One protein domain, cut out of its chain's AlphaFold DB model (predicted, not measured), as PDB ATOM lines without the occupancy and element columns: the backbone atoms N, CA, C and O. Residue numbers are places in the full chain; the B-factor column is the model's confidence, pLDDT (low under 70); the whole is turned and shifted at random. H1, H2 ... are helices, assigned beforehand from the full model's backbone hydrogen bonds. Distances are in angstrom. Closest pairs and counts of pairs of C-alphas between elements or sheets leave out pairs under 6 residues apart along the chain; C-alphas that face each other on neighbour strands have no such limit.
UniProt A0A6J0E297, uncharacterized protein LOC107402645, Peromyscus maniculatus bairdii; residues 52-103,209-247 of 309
ATOM      1  N   SER A  52      -9.014   0.114  -1.218       52.84
ATOM      2  CA  SER A  52      -8.207  -1.106  -1.393       52.84
ATOM      3  C   SER A  52      -7.624  -1.198  -2.805       52.84
ATOM      4  O   SER A  52      -6.445  -1.510  -2.947       52.84
ATOM      5  N   LEU A  53      -8.403  -0.814  -3.825       58.25
ATOM      6  CA  LEU A  53      -7.959  -0.753  -5.227       58.25
ATOM      7  C   LEU A  53      -6.818   0.253  -5.460       58.25
ATOM      8  O   LEU A  53      -5.925  -0.010  -6.259       58.25
ATOM      9  N   TYR A  54      -6.808   1.394  -4.757       56.97
ATOM     10  CA  TYR A  54      -5.671   2.322  -4.831       56.97
ATOM     11  C   TYR A  54      -4.394   1.736  -4.217       56.97
ATOM     12  O   TYR A  54      -3.315   1.969  -4.756       56.97
ATOM     13  N   LYS A  55      -4.497   0.960  -3.126       65.62
ATOM     14  CA  LYS A  55      -3.319   0.366  -2.480       65.62
ATOM     15  C   LYS A  55      -2.698  -0.749  -3.325       65.62
ATOM     16  O   LYS A  55      -1.480  -0.772  -3.459       65.62
ATOM     17  N   THR A  56      -3.504  -1.631  -3.920       70.88
ATOM     18  CA  THR A  56      -2.984  -2.689  -4.808       70.88
ATOM     19  C   THR A  56      -2.290  -2.099  -6.032       70.88
ATOM     20  O   THR A  56      -1.166  -2.483  -6.331       70.88
ATOM     21  N   LEU A  57      -2.907  -1.098  -6.671       73.50
ATOM     22  CA  LEU A  57      -2.342  -0.437  -7.849       73.50
ATOM     23  C   LEU A  57      -1.045   0.334  -7.534       73.50
ATOM     24  O   LEU A  57      -0.168   0.428  -8.384       73.50
ATOM     25  N   PHE A  58      -0.897   0.895  -6.328       75.88
ATOM     26  CA  PHE A  58       0.339   1.585  -5.939       75.88
ATOM     27  C   PHE A  58       1.521   0.619  -5.763       75.88
ATOM     28  O   PHE A  58       2.609   0.894  -6.264       75.88
ATOM     29  N   GLU A  59       1.317  -0.526  -5.100       80.12
ATOM     30  CA  GLU A  59       2.373  -1.542  -4.974       80.12
ATOM     31  C   GLU A  59       2.696  -2.195  -6.336       80.12
ATOM     32  O   GLU A  59       3.858  -2.473  -6.611       80.12
ATOM     33  N   GLU A  60       1.709  -2.351  -7.229       78.06
ATOM     34  CA  GLU A  60       1.912  -2.773  -8.627       78.06
ATOM     35  C   GLU A  60       2.800  -1.782  -9.403       78.06
ATOM     36  O   GLU A  60       3.816  -2.177  -9.975       78.06
ATOM     37  N   TYR A  61       2.498  -0.478  -9.348       81.12
ATOM     38  CA  TYR A  61       3.341   0.564  -9.956       81.12
ATOM     39  C   TYR A  61       4.765   0.584  -9.395       81.12
ATOM     40  O   TYR A  61       5.720   0.798 -10.139       81.12
ATOM     41  N   LYS A  62       4.916   0.359  -8.088       84.94
ATOM     42  CA  LYS A  62       6.210   0.303  -7.401       84.94
ATOM     43  C   LYS A  62       7.038  -0.908  -7.837       84.94
ATOM     44  O   LYS A  62       8.224  -0.737  -8.104       84.94
ATOM     45  N   LEU A  63       6.421  -2.088  -7.966       79.56
ATOM     46  CA  LEU A  63       7.063  -3.293  -8.507       79.56
ATOM     47  C   LEU A  63       7.563  -3.052  -9.938       79.56
ATOM     48  O   LEU A  63       8.758  -3.202 -10.195       79.56
ATOM     49  N   ILE A  64       6.682  -2.572 -10.825       81.88
ATOM     50  CA  ILE A  64       7.012  -2.246 -12.223       81.88
ATOM     51  C   ILE A  64       8.151  -1.217 -12.291       81.88
ATOM     52  O   ILE A  64       9.103  -1.397 -13.046       81.88
ATOM     53  N   ALA A  65       8.101  -0.156 -11.479       80.12
ATOM     54  CA  ALA A  65       9.161   0.849 -11.436       80.12
ATOM     55  C   ALA A  65      10.511   0.249 -11.010       80.12
ATOM     56  O   ALA A  65      11.527   0.537 -11.644       80.12
ATOM     57  N   SER A  66      10.541  -0.615  -9.989       80.38
ATOM     58  CA  SER A  66      11.781  -1.279  -9.562       80.38
ATOM     59  C   SER A  66      12.347  -2.251 -10.606       80.38
ATOM     60  O   SER A  66      13.561  -2.281 -10.795       80.38
ATOM     61  N   GLU A  67      11.500  -2.988 -11.327       87.25
ATOM     62  CA  GLU A  67      11.938  -3.910 -12.385       87.25
ATOM     63  C   GLU A  67      12.525  -3.161 -13.591       87.25
ATOM     64  O   GLU A  67      13.601  -3.507 -14.085       87.25
ATOM     65  N   VAL A  68      11.880  -2.075 -14.030       84.25
ATOM     66  CA  VAL A  68      12.377  -1.282 -15.166       84.25
ATOM     67  C   VAL A  68      13.652  -0.507 -14.801       84.25
ATOM     68  O   VAL A  68      14.557  -0.414 -15.628       84.25
ATOM     69  N   LEU A  69      13.785  -0.014 -13.561       86.50
ATOM     70  CA  LEU A  69      15.038   0.583 -13.071       86.50
ATOM     71  C   LEU A  69      16.183  -0.442 -12.990       86.50
ATOM     72  O   LEU A  69      17.329  -0.099 -13.280       86.50
ATOM     73  N   TYR A  70      15.891  -1.699 -12.650       88.12
ATOM     74  CA  TYR A  70      16.883  -2.777 -12.635       88.12
ATOM     75  C   TYR A  70      17.377  -3.137 -14.048       88.12
ATOM     76  O   TYR A  70      18.586  -3.197 -14.284       88.12
ATOM     77  N   GLU A  71      16.475  -3.299 -15.024       87.62
ATOM     78  CA  GLU A  71      16.884  -3.534 -16.417       87.62
ATOM     79  C   GLU A  71      17.605  -2.315 -17.027       87.62
ATOM     80  O   GLU A  71      18.523  -2.493 -17.832       87.62
ATOM     81  N   LEU A  72      17.276  -1.089 -16.604       86.75
ATOM     82  CA  LEU A  72      18.017   0.128 -16.960       86.75
ATOM     83  C   LEU A  72      19.461   0.090 -16.431       86.75
ATOM     84  O   LEU A  72      20.401   0.297 -17.199       86.75
ATOM     85  N   GLU A  73      19.657  -0.236 -15.150       86.88
ATOM     86  CA  GLU A  73      20.985  -0.358 -14.526       86.88
ATOM     87  C   GLU A  73      21.840  -1.439 -15.218       86.88
ATOM     88  O   GLU A  73      23.002  -1.217 -15.573       86.88
ATOM     89  N   LYS A  74      21.245  -2.604 -15.476       88.19
ATOM     90  CA  LYS A  74      21.837  -3.733 -16.212       88.19
ATOM     91  C   LYS A  74      22.213  -3.361 -17.652       88.19
ATOM     92  O   LYS A  74      23.264  -3.780 -18.141       88.19
ATOM     93  N   THR A  75      21.399  -2.539 -18.314       85.81
ATOM     94  CA  THR A  75      21.670  -2.009 -19.660       85.81
ATOM     95  C   THR A  75      22.840  -1.024 -19.636       85.81
ATOM     96  O   THR A  75      23.793  -1.195 -20.395       85.81
ATOM     97  N   LEU A  76      22.844  -0.058 -18.711       85.69
ATOM     98  CA  LEU A  76      23.955   0.886 -18.511       85.69
ATOM     99  C   LEU A  76      25.285   0.155 -18.248       85.69
ATOM    100  O   LEU A  76      26.293   0.458 -18.889       85.69
ATOM    101  N   LYS A  77      25.275  -0.871 -17.383       87.69
ATOM    102  CA  LYS A  77      26.438  -1.737 -17.105       87.69
ATOM    103  C   LYS A  77      26.960  -2.458 -18.357       87.69
ATOM    104  O   LYS A  77      28.173  -2.597 -18.496       87.69
ATOM    105  N   ARG A  78      26.085  -2.888 -19.280       86.06
ATOM    106  CA  ARG A  78      26.487  -3.516 -20.557       86.06
ATOM    107  C   ARG A  78      27.237  -2.532 -21.457       86.06
ATOM    108  O   ARG A  78      28.346  -2.844 -21.881       86.06
ATOM    109  N   TYR A  79      26.665  -1.354 -21.717       83.81
ATOM    110  CA  TYR A  79      27.309  -0.332 -22.556       83.81
ATOM    111  C   TYR A  79      28.660   0.106 -21.970       83.81
ATOM    112  O   TYR A  79      29.664   0.113 -22.684       83.81
ATOM    113  N   ALA A  80      28.716   0.340 -20.653       82.31
ATOM    114  CA  ALA A  80      29.946   0.694 -19.946       82.31
ATOM    115  C   ALA A  80      31.020  -0.414 -19.992       82.31
ATOM    116  O   ALA A  80      32.191  -0.108 -20.206       82.31
ATOM    117  N   LYS A  81      30.652  -1.699 -19.838       85.31
ATOM    118  CA  LYS A  81      31.600  -2.827 -19.967       85.31
ATOM    119  C   LYS A  81      32.146  -2.958 -21.393       85.31
ATOM    120  O   LYS A  81      33.314  -3.294 -21.562       85.31
ATOM    121  N   ASN A  82      31.312  -2.702 -22.398       78.50
ATOM    122  CA  ASN A  82      31.658  -2.898 -23.805       78.50
ATOM    123  C   ASN A  82      32.383  -1.695 -24.442       78.50
ATOM    124  O   ASN A  82      32.743  -1.771 -25.613       78.50
ATOM    125  N   GLY A  83      32.561  -0.578 -23.723       76.00
ATOM    126  CA  GLY A  83      33.132   0.659 -24.279       76.00
ATOM    127  C   GLY A  83      32.269   1.309 -25.370       76.00
ATOM    128  O   GLY A  83      32.760   2.118 -26.153       76.00
ATOM    129  N   MET A  84      30.989   0.936 -25.449       75.75
ATOM    130  CA  MET A  84      30.064   1.377 -26.491       75.75
ATOM    131  C   MET A  84      29.413   2.709 -26.109       75.75
ATOM    132  O   MET A  84      29.000   2.896 -24.964       75.75
ATOM    133  N   ALA A  85      29.254   3.609 -27.082       80.75
ATOM    134  CA  ALA A  85      28.467   4.825 -26.895       80.75
ATOM    135  C   ALA A  85      27.010   4.478 -26.535       80.75
ATOM    136  O   ALA A  85      26.409   3.582 -27.136       80.75
ATOM    137  N   PHE A  86      26.439   5.189 -25.560       81.00
ATOM    138  CA  PHE A  86      25.048   4.990 -25.159       81.00
ATOM    139  C   PHE A  86      24.084   5.408 -26.293       81.00
ATOM    140  O   PHE A  86      24.323   6.432 -26.938       81.00
ATOM    141  N   PRO A  87      22.988   4.665 -26.542       81.88
ATOM    142  CA  PRO A  87      21.979   5.044 -27.531       81.88
ATOM    143  C   PRO A  87      21.275   6.351 -27.145       81.88
ATOM    144  O   PRO A  87      21.104   6.652 -25.960       81.88
ATOM    145  N   GLY A  88      20.818   7.118 -28.139       75.88
ATOM    146  CA  GLY A  88      20.286   8.473 -27.929       75.88
ATOM    147  C   GLY A  88      19.100   8.522 -26.960       75.88
ATOM    148  O   GLY A  88      19.051   9.384 -26.087       75.88
ATOM    149  N   GLY A  89      18.195   7.540 -27.025       80.12
ATOM    150  CA  GLY A  89      17.076   7.425 -26.081       80.12
ATOM    151  C   GLY A  89      17.506   7.208 -24.622       80.12
ATOM    152  O   GLY A  89      16.825   7.676 -23.711       80.12
ATOM    153  N   LEU A  90      18.651   6.554 -24.391       81.69
ATOM    154  CA  LEU A  90      19.221   6.343 -23.056       81.69
ATOM    155  C   LEU A  90      19.954   7.593 -22.550       81.69
ATOM    156  O   LEU A  90      19.829   7.929 -21.375       81.69
ATOM    157  N   ILE A  91      20.654   8.315 -23.430       79.69
ATOM    158  CA  ILE A  91      21.239   9.627 -23.101       79.69
ATOM    159  C   ILE A  91      20.127  10.604 -22.708       79.69
ATOM    160  O   ILE A  91      20.206  11.213 -21.643       79.69
ATOM    161  N   ASN A  92      19.059  10.695 -23.505       79.50
ATOM    162  CA  ASN A  92      17.914  11.558 -23.215       79.50
ATOM    163  C   ASN A  92      17.272  11.196 -21.866       79.50
ATOM    164  O   ASN A  92      17.078  12.078 -21.036       79.50
ATOM    165  N   LEU A  93      17.038   9.906 -21.590       81.50
ATOM    166  CA  LEU A  93      16.508   9.442 -20.301       81.50
ATOM    167  C   LEU A  93      17.386   9.836 -19.098       81.50
ATOM    168  O   LEU A  93      16.851  10.149 -18.041       81.50
ATOM    169  N   MET A  94      18.712   9.841 -19.259       77.81
ATOM    170  CA  MET A  94      19.665  10.279 -18.227       77.81
ATOM    171  C   MET A  94      19.835  11.808 -18.147       77.81
ATOM    172  O   MET A  94      20.462  12.293 -17.208       77.81
ATOM    173  N   THR A  95      19.310  12.556 -19.123       81.44
ATOM    174  CA  THR A  95      19.432  14.024 -19.223       81.44
ATOM    175  C   THR A  95      18.133  14.743 -18.843       81.44
ATOM    176  O   THR A  95      18.188  15.883 -18.387       81.44
ATOM    177  N   TYR A  96      16.975  14.089 -18.996       81.38
ATOM    178  CA  TYR A  96      15.677  14.651 -18.625       81.38
ATOM    179  C   TYR A  96      15.578  14.953 -17.127       81.38
ATOM    180  O   TYR A  96      15.866  14.112 -16.271       81.38
ATOM    181  N   SER A  97      15.080  16.145 -16.809       78.06
ATOM    182  CA  SER A  97      14.643  16.494 -15.463       78.06
ATOM    183  C   SER A  97      13.335  15.775 -15.098       78.06
ATOM    184  O   SER A  97      12.608  15.264 -15.952       78.06
ATOM    185  N   TRP A  98      12.982  15.769 -13.807       72.19
ATOM    186  CA  TRP A  98      11.685  15.243 -13.367       72.19
ATOM    187  C   TRP A  98      10.491  16.007 -13.967       72.19
ATOM    188  O   TRP A  98       9.424  15.419 -14.115       72.19
ATOM    189  N   LEU A  99      10.662  17.284 -14.341       75.94
ATOM    190  CA  LEU A  99       9.625  18.055 -15.033       75.94
ATOM    191  C   LEU A  99       9.449  17.540 -16.463       75.94
ATOM    192  O   LEU A  99       8.346  17.135 -16.820       75.94
ATOM    193  N   ASP A 100      10.537  17.441 -17.226       80.88
ATOM    194  CA  ASP A 100      10.543  17.004 -18.626       80.88
ATOM    195  C   ASP A 100       9.893  15.619 -18.788       80.88
ATOM    196  O   ASP A 100       9.265  15.339 -19.807       80.88
ATOM    197  N   LEU A 101      10.016  14.744 -17.778       76.56
ATOM    198  CA  LEU A 101       9.397  13.414 -17.742       76.56
ATOM    199  C   LEU A 101       7.863  13.440 -17.594       76.56
ATOM    200  O   LEU A 101       7.214  12.513 -18.088       76.56
ATOM    201  N   ILE A 102       7.293  14.469 -16.951       75.81
ATOM    202  CA  ILE A 102       5.859  14.581 -16.607       75.81
ATOM    203  C   ILE A 102       5.113  15.693 -17.371       75.81
ATOM    204  O   ILE A 102       3.888  15.762 -17.283       75.81
ATOM    205  N   GLU A 103       5.824  16.554 -18.104       70.31
ATOM    206  CA  GLU A 103       5.320  17.816 -18.677       70.31
ATOM    207  C   GLU A 103       4.074  17.653 -19.569       70.31
ATOM    208  O   GLU A 103       3.091  18.370 -19.365       70.31
ATOM    209  N   SER A 209      -2.463  14.455   0.305       73.56
ATOM    210  CA  SER A 209      -3.902  14.557   0.068       73.56
ATOM    211  C   SER A 209      -4.357  13.626  -1.061       73.56
ATOM    212  O   SER A 209      -3.581  13.157  -1.899       73.56
ATOM    213  N   LYS A 210      -5.674  13.395  -1.138       74.88
ATOM    214  CA  LYS A 210      -6.283  12.608  -2.226       74.88
ATOM    215  C   LYS A 210      -6.032  13.218  -3.612       74.88
ATOM    216  O   LYS A 210      -6.010  12.469  -4.581       74.88
ATOM    217  N   TRP A 211      -5.862  14.539  -3.702       69.44
ATOM    218  CA  TRP A 211      -5.584  15.238  -4.959       69.44
ATOM    219  C   TRP A 211      -4.125  15.063  -5.386       69.44
ATOM    220  O   TRP A 211      -3.871  14.651  -6.514       69.44
ATOM    221  N   GLU A 212      -3.173  15.258  -4.472       74.75
ATOM    222  CA  GLU A 212      -1.743  15.032  -4.742       74.75
ATOM    223  C   GLU A 212      -1.466  13.572  -5.120       74.75
ATOM    224  O   GLU A 212      -0.736  13.312  -6.071       74.75
ATOM    225  N   MET A 213      -2.118  12.611  -4.455       75.12
ATOM    226  CA  MET A 213      -2.003  11.188  -4.797       75.12
ATOM    227  C   MET A 213      -2.613  10.846  -6.171       75.12
ATOM    228  O   MET A 213      -2.122   9.942  -6.845       75.12
ATOM    229  N   LEU A 214      -3.662  11.554  -6.612       79.19
ATOM    230  CA  LEU A 214      -4.218  11.394  -7.963       79.19
ATOM    231  C   LEU A 214      -3.314  12.018  -9.032       79.19
ATOM    232  O   LEU A 214      -3.103  11.380 -10.062       79.19
ATOM    233  N   LYS A 215      -2.741  13.201  -8.770       80.25
ATOM    234  CA  LYS A 215      -1.735  13.826  -9.640       80.25
ATOM    235  C   LYS A 215      -0.502  12.927  -9.777       80.25
ATOM    236  O   LYS A 215      -0.207  12.485 -10.880       80.25
ATOM    237  N   PHE A 216       0.132  12.552  -8.665       77.00
ATOM    238  CA  PHE A 216       1.337  11.715  -8.668       77.00
ATOM    239  C   PHE A 216       1.116  10.359  -9.360       77.00
ATOM    240  O   PHE A 216       1.995   9.868 -10.063       77.00
ATOM    241  N   LYS A 217      -0.081   9.764  -9.233       78.56
ATOM    242  CA  LYS A 217      -0.462   8.562  -9.992       78.56
ATOM    243  C   LYS A 217      -0.473   8.807 -11.508       78.56
ATOM    244  O   LYS A 217      -0.077   7.917 -12.260       78.56
ATOM    245  N   ALA A 218      -0.983   9.949 -11.964       82.00
ATOM    246  CA  ALA A 218      -1.038  10.280 -13.385       82.00
ATOM    247  C   ALA A 218       0.359  10.603 -13.937       82.00
ATOM    248  O   ALA A 218       0.750  10.009 -14.941       82.00
ATOM    249  N   ASP A 219       1.129  11.423 -13.216       81.69
ATOM    250  CA  ASP A 219       2.540  11.724 -13.487       81.69
ATOM    251  C   ASP A 219       3.349  10.413 -13.661       81.69
ATOM    252  O   ASP A 219       3.984  10.184 -14.694       81.69
ATOM    253  N   LEU A 220       3.237   9.484 -12.700       83.19
ATOM    254  CA  LEU A 220       3.908   8.176 -12.724       83.19
ATOM    255  C   LEU A 220       3.416   7.265 -13.865       83.19
ATOM    256  O   LEU A 220       4.213   6.553 -14.475       83.19
ATOM    257  N   SER A 221       2.119   7.291 -14.194       85.50
ATOM    258  CA  SER A 221       1.567   6.537 -15.331       85.50
ATOM    259  C   SER A 221       2.120   7.023 -16.672       85.50
ATOM    260  O   SER A 221       2.409   6.215 -17.556       85.50
ATOM    261  N   THR A 222       2.296   8.335 -16.820       89.75
ATOM    262  CA  THR A 222       2.889   8.967 -18.006       89.75
ATOM    263  C   THR A 222       4.378   8.640 -18.117       89.75
ATOM    264  O   THR A 222       4.823   8.198 -19.181       89.75
ATOM    265  N   ALA A 223       5.126   8.734 -17.012       88.75
ATOM    266  CA  ALA A 223       6.539   8.360 -16.958       88.75
ATOM    267  C   ALA A 223       6.770   6.885 -17.348       88.75
ATOM    268  O   ALA A 223       7.608   6.603 -18.204       88.75
ATOM    269  N   VAL A 224       5.980   5.944 -16.808       93.69
ATOM    270  CA  VAL A 224       6.078   4.510 -17.155       93.69
ATOM    271  C   VAL A 224       5.806   4.262 -18.645       93.69
ATOM    272  O   VAL A 224       6.552   3.515 -19.276       93.69
ATOM    273  N   LYS A 225       4.803   4.915 -19.247       93.75
ATOM    274  CA  LYS A 225       4.518   4.785 -20.691       93.75
ATOM    275  C   LYS A 225       5.663   5.312 -21.558       93.75
ATOM    276  O   LYS A 225       6.088   4.627 -22.488       93.75
ATOM    277  N   ARG A 226       6.191   6.501 -21.251       86.06
ATOM    278  CA  ARG A 226       7.341   7.090 -21.963       86.06
ATOM    279  C   ARG A 226       8.582   6.196 -21.849       86.06
ATOM    280  O   ARG A 226       9.255   5.952 -22.848       86.06
ATOM    281  N   LEU A 227       8.822   5.617 -20.672       91.50
ATOM    282  CA  LEU A 227       9.922   4.685 -20.423       91.50
ATOM    283  C   LEU A 227       9.749   3.346 -21.170       91.50
ATOM    284  O   LEU A 227      10.723   2.811 -21.702       91.50
ATOM    285  N   GLN A 228       8.520   2.836 -21.312       91.19
ATOM    286  CA  GLN A 228       8.217   1.677 -22.168       91.19
ATOM    287  C   GLN A 228       8.491   1.973 -23.653       91.19
ATOM    288  O   GLN A 228       9.121   1.158 -24.329       91.19
ATOM    289  N   VAL A 229       8.099   3.149 -24.158       90.81
ATOM    290  CA  VAL A 229       8.389   3.578 -25.542       90.81
ATOM    291  C   VAL A 229       9.898   3.700 -25.783       90.81
ATOM    292  O   VAL A 229      10.404   3.134 -26.755       90.81
ATOM    293  N   ALA A 230      10.639   4.346 -24.878       86.00
ATOM    294  CA  ALA A 230      12.101   4.418 -24.943       86.00
ATOM    295  C   ALA A 230      12.752   3.020 -24.923       86.00
ATOM    296  O   ALA A 230      13.666   2.745 -25.699       86.00
ATOM    297  N   THR A 231      12.231   2.093 -24.111       87.44
ATOM    298  CA  THR A 231      12.700   0.695 -24.066       87.44
ATOM    299  C   THR A 231      12.525  -0.025 -25.411       87.44
ATOM    300  O   THR A 231      13.400  -0.791 -25.819       87.44
ATOM    301  N   VAL A 232      11.424   0.223 -26.132       90.75
ATOM    302  CA  VAL A 232      11.203  -0.331 -27.482       90.75
ATOM    303  C   VAL A 232      12.177   0.276 -28.497       90.75
ATOM    304  O   VAL A 232      12.756  -0.462 -29.295       90.75
ATOM    305  N   GLN A 233      12.420   1.589 -28.434       87.06
ATOM    306  CA  GLN A 233      13.394   2.269 -29.298       87.06
ATOM    307  C   GLN A 233      14.818   1.728 -29.090       87.06
ATOM    308  O   GLN A 233      15.470   1.354 -30.063       87.06
ATOM    309  N   ILE A 234      15.266   1.571 -27.838       86.00
ATOM    310  CA  ILE A 234      16.581   0.990 -27.505       86.00
ATOM    311  C   ILE A 234      16.710  -0.439 -28.058       86.00
ATOM    312  O   ILE A 234      17.720  -0.769 -28.677       86.00
ATOM    313  N   LYS A 235      15.680  -1.286 -27.914       90.81
ATOM    314  CA  LYS A 235      15.684  -2.653 -28.479       90.81
ATOM    315  C   LYS A 235      15.748  -2.660 -30.012       90.81
ATOM    316  O   LYS A 235      16.403  -3.531 -30.588       90.81
ATOM    317  N   MET A 236      15.114  -1.693 -30.676       91.19
ATOM    318  CA  MET A 236      15.193  -1.516 -32.130       91.19
ATOM    319  C   MET A 236      16.593  -1.060 -32.579       91.19
ATOM    320  O   MET A 236      17.115  -1.577 -33.569       91.19
ATOM    321  N   GLU A 237      17.234  -0.150 -31.841       84.31
ATOM    322  CA  GLU A 237      18.615   0.273 -32.112       84.31
ATOM    323  C   GLU A 237      19.629  -0.848 -31.840       84.31
ATOM    324  O   GLU A 237      20.483  -1.090 -32.694       84.31
ATOM    325  N   GLU A 238      19.494  -1.614 -30.749       82.31
ATOM    326  CA  GLU A 238      20.296  -2.829 -30.517       82.31
ATOM    327  C   GLU A 238      20.151  -3.827 -31.680       82.31
ATOM    328  O   GLU A 238      21.143  -4.394 -32.140       82.31
ATOM    329  N   ALA A 239      18.930  -4.058 -32.178       84.75
ATOM    330  CA  ALA A 239      18.694  -4.957 -33.309       84.75
ATOM    331  C   ALA A 239      19.338  -4.439 -34.609       84.75
ATOM    332  O   ALA A 239      19.899  -5.226 -35.377       84.75
ATOM    333  N   LYS A 240      19.317  -3.120 -34.842       84.75
ATOM    334  CA  LYS A 240      19.996  -2.472 -35.975       84.75
ATOM    335  C   LYS A 240      21.522  -2.588 -35.864       84.75
ATOM    336  O   LYS A 240      22.164  -2.950 -36.846       84.75
ATOM    337  N   GLN A 241      22.095  -2.357 -34.682       78.31
ATOM    338  CA  GLN A 241      23.533  -2.523 -34.421       78.31
ATOM    339  C   GLN A 241      23.982  -3.982 -34.596       78.31
ATOM    340  O   GLN A 241      24.998  -4.230 -35.242       78.31
ATOM    341  N   LYS A 242      23.193  -4.952 -34.111       82.25
ATOM    342  CA  LYS A 242      23.438  -6.393 -34.309       82.25
ATOM    343  C   LYS A 242      23.430  -6.779 -35.792       82.25
ATOM    344  O   LYS A 242      24.348  -7.464 -36.231       82.25
ATOM    345  N   ARG A 243      22.463  -6.286 -36.583       81.62
ATOM    346  CA  ARG A 243      22.447  -6.467 -38.052       81.62
ATOM    347  C   ARG A 243      23.642  -5.810 -38.751       81.62
ATOM    348  O   ARG A 243      24.127  -6.354 -39.732       81.62
ATOM    349  N   GLY A 244      24.123  -4.676 -38.243       79.50
ATOM    350  CA  GLY A 244      25.320  -3.989 -38.742       79.50
ATOM    351  C   GLY A 244      26.656  -4.592 -38.287       79.50
ATOM    352  O   GLY A 244      27.688  -3.974 -38.511       79.50
ATOM    353  N   GLY A 245      26.667  -5.745 -37.608       74.31
ATOM    354  CA  GLY A 245      27.894  -6.412 -37.154       74.31
ATOM    355  C   GLY A 245      28.526  -5.845 -35.875       74.31
ATOM    356  O   GLY A 245      29.334  -6.535 -35.260       74.31
ATOM    357  N   PHE A 246      28.100  -4.671 -35.393       65.81
ATOM    358  CA  PHE A 246      28.652  -3.964 -34.218       65.81
ATOM    359  C   PHE A 246      28.489  -4.691 -32.863       65.81
ATOM    360  O   PHE A 246      28.885  -4.168 -31.825       65.81
ATOM    361  N   ASN A 247      27.904  -5.892 -32.856       68.81
ATOM    362  CA  ASN A 247      27.838  -6.787 -31.697       68.81
ATOM    363  C   ASN A 247      28.969  -7.839 -31.679       68.81
ATOM    364  O   ASN A 247      29.117  -8.543 -30.684       68.81
TER     365      ASN A 247
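What this domain is: This is residues 52 to 103 and 209 to 247 of the 309 residues of the protein "uncharacterized protein LOC107402645" of Peromyscus maniculatus bairdii (UniProt A0A6J0E297). Two long helices, H1 and H4, run loosely side by side the same way as a rod; short H2 and H3 pack on H4, and residues 240 to 245 stick out. The 91 printed residues, all helix in class, hold H1 to H4 in chain order: loose, radius of gyration of the C-alphas 15.9 A, spans 52 by 24 by 20 A.

How they stand to each other: Start with H1, residues 52 to 82, close to but not clearly touching H4, residues 210 to 243: closest C-alphas Ala 65 and Val 224, 7.5 A, shallow tilt 32 degrees. Next, H2, residues 88 to 95, touches H4's residues 230 to 234 alone: closest C-alphas Gly 89 and Ala 230, 5.9 A, opposite ways, tilt 36 degrees, only just steep. H3, residues 98 to 103, touches H4's residues 219 to 226 alone, about perpendicular at 82 degrees: closest C-alphas Ile 102 and Asp 219, 5.4 A. Each O i to N i+4 pair is within hydrogen-bond range in H1, H2 and H4; H3 has 1 of 2.

Where its parts are: Find C-alpha 52 at (-8.207, -1.106, -1.393), where H1's 45.8 A begin; H4's 49.7 A end at C-alpha 243, (22.447, -6.467, -38.052).

The domain as a whole: Residues 104 to 208 are not printed; C-alphas 103 and 209 are 21.1 A apart. See pLDDT under 70 at residues 52 to 55, 211, 246 to 247.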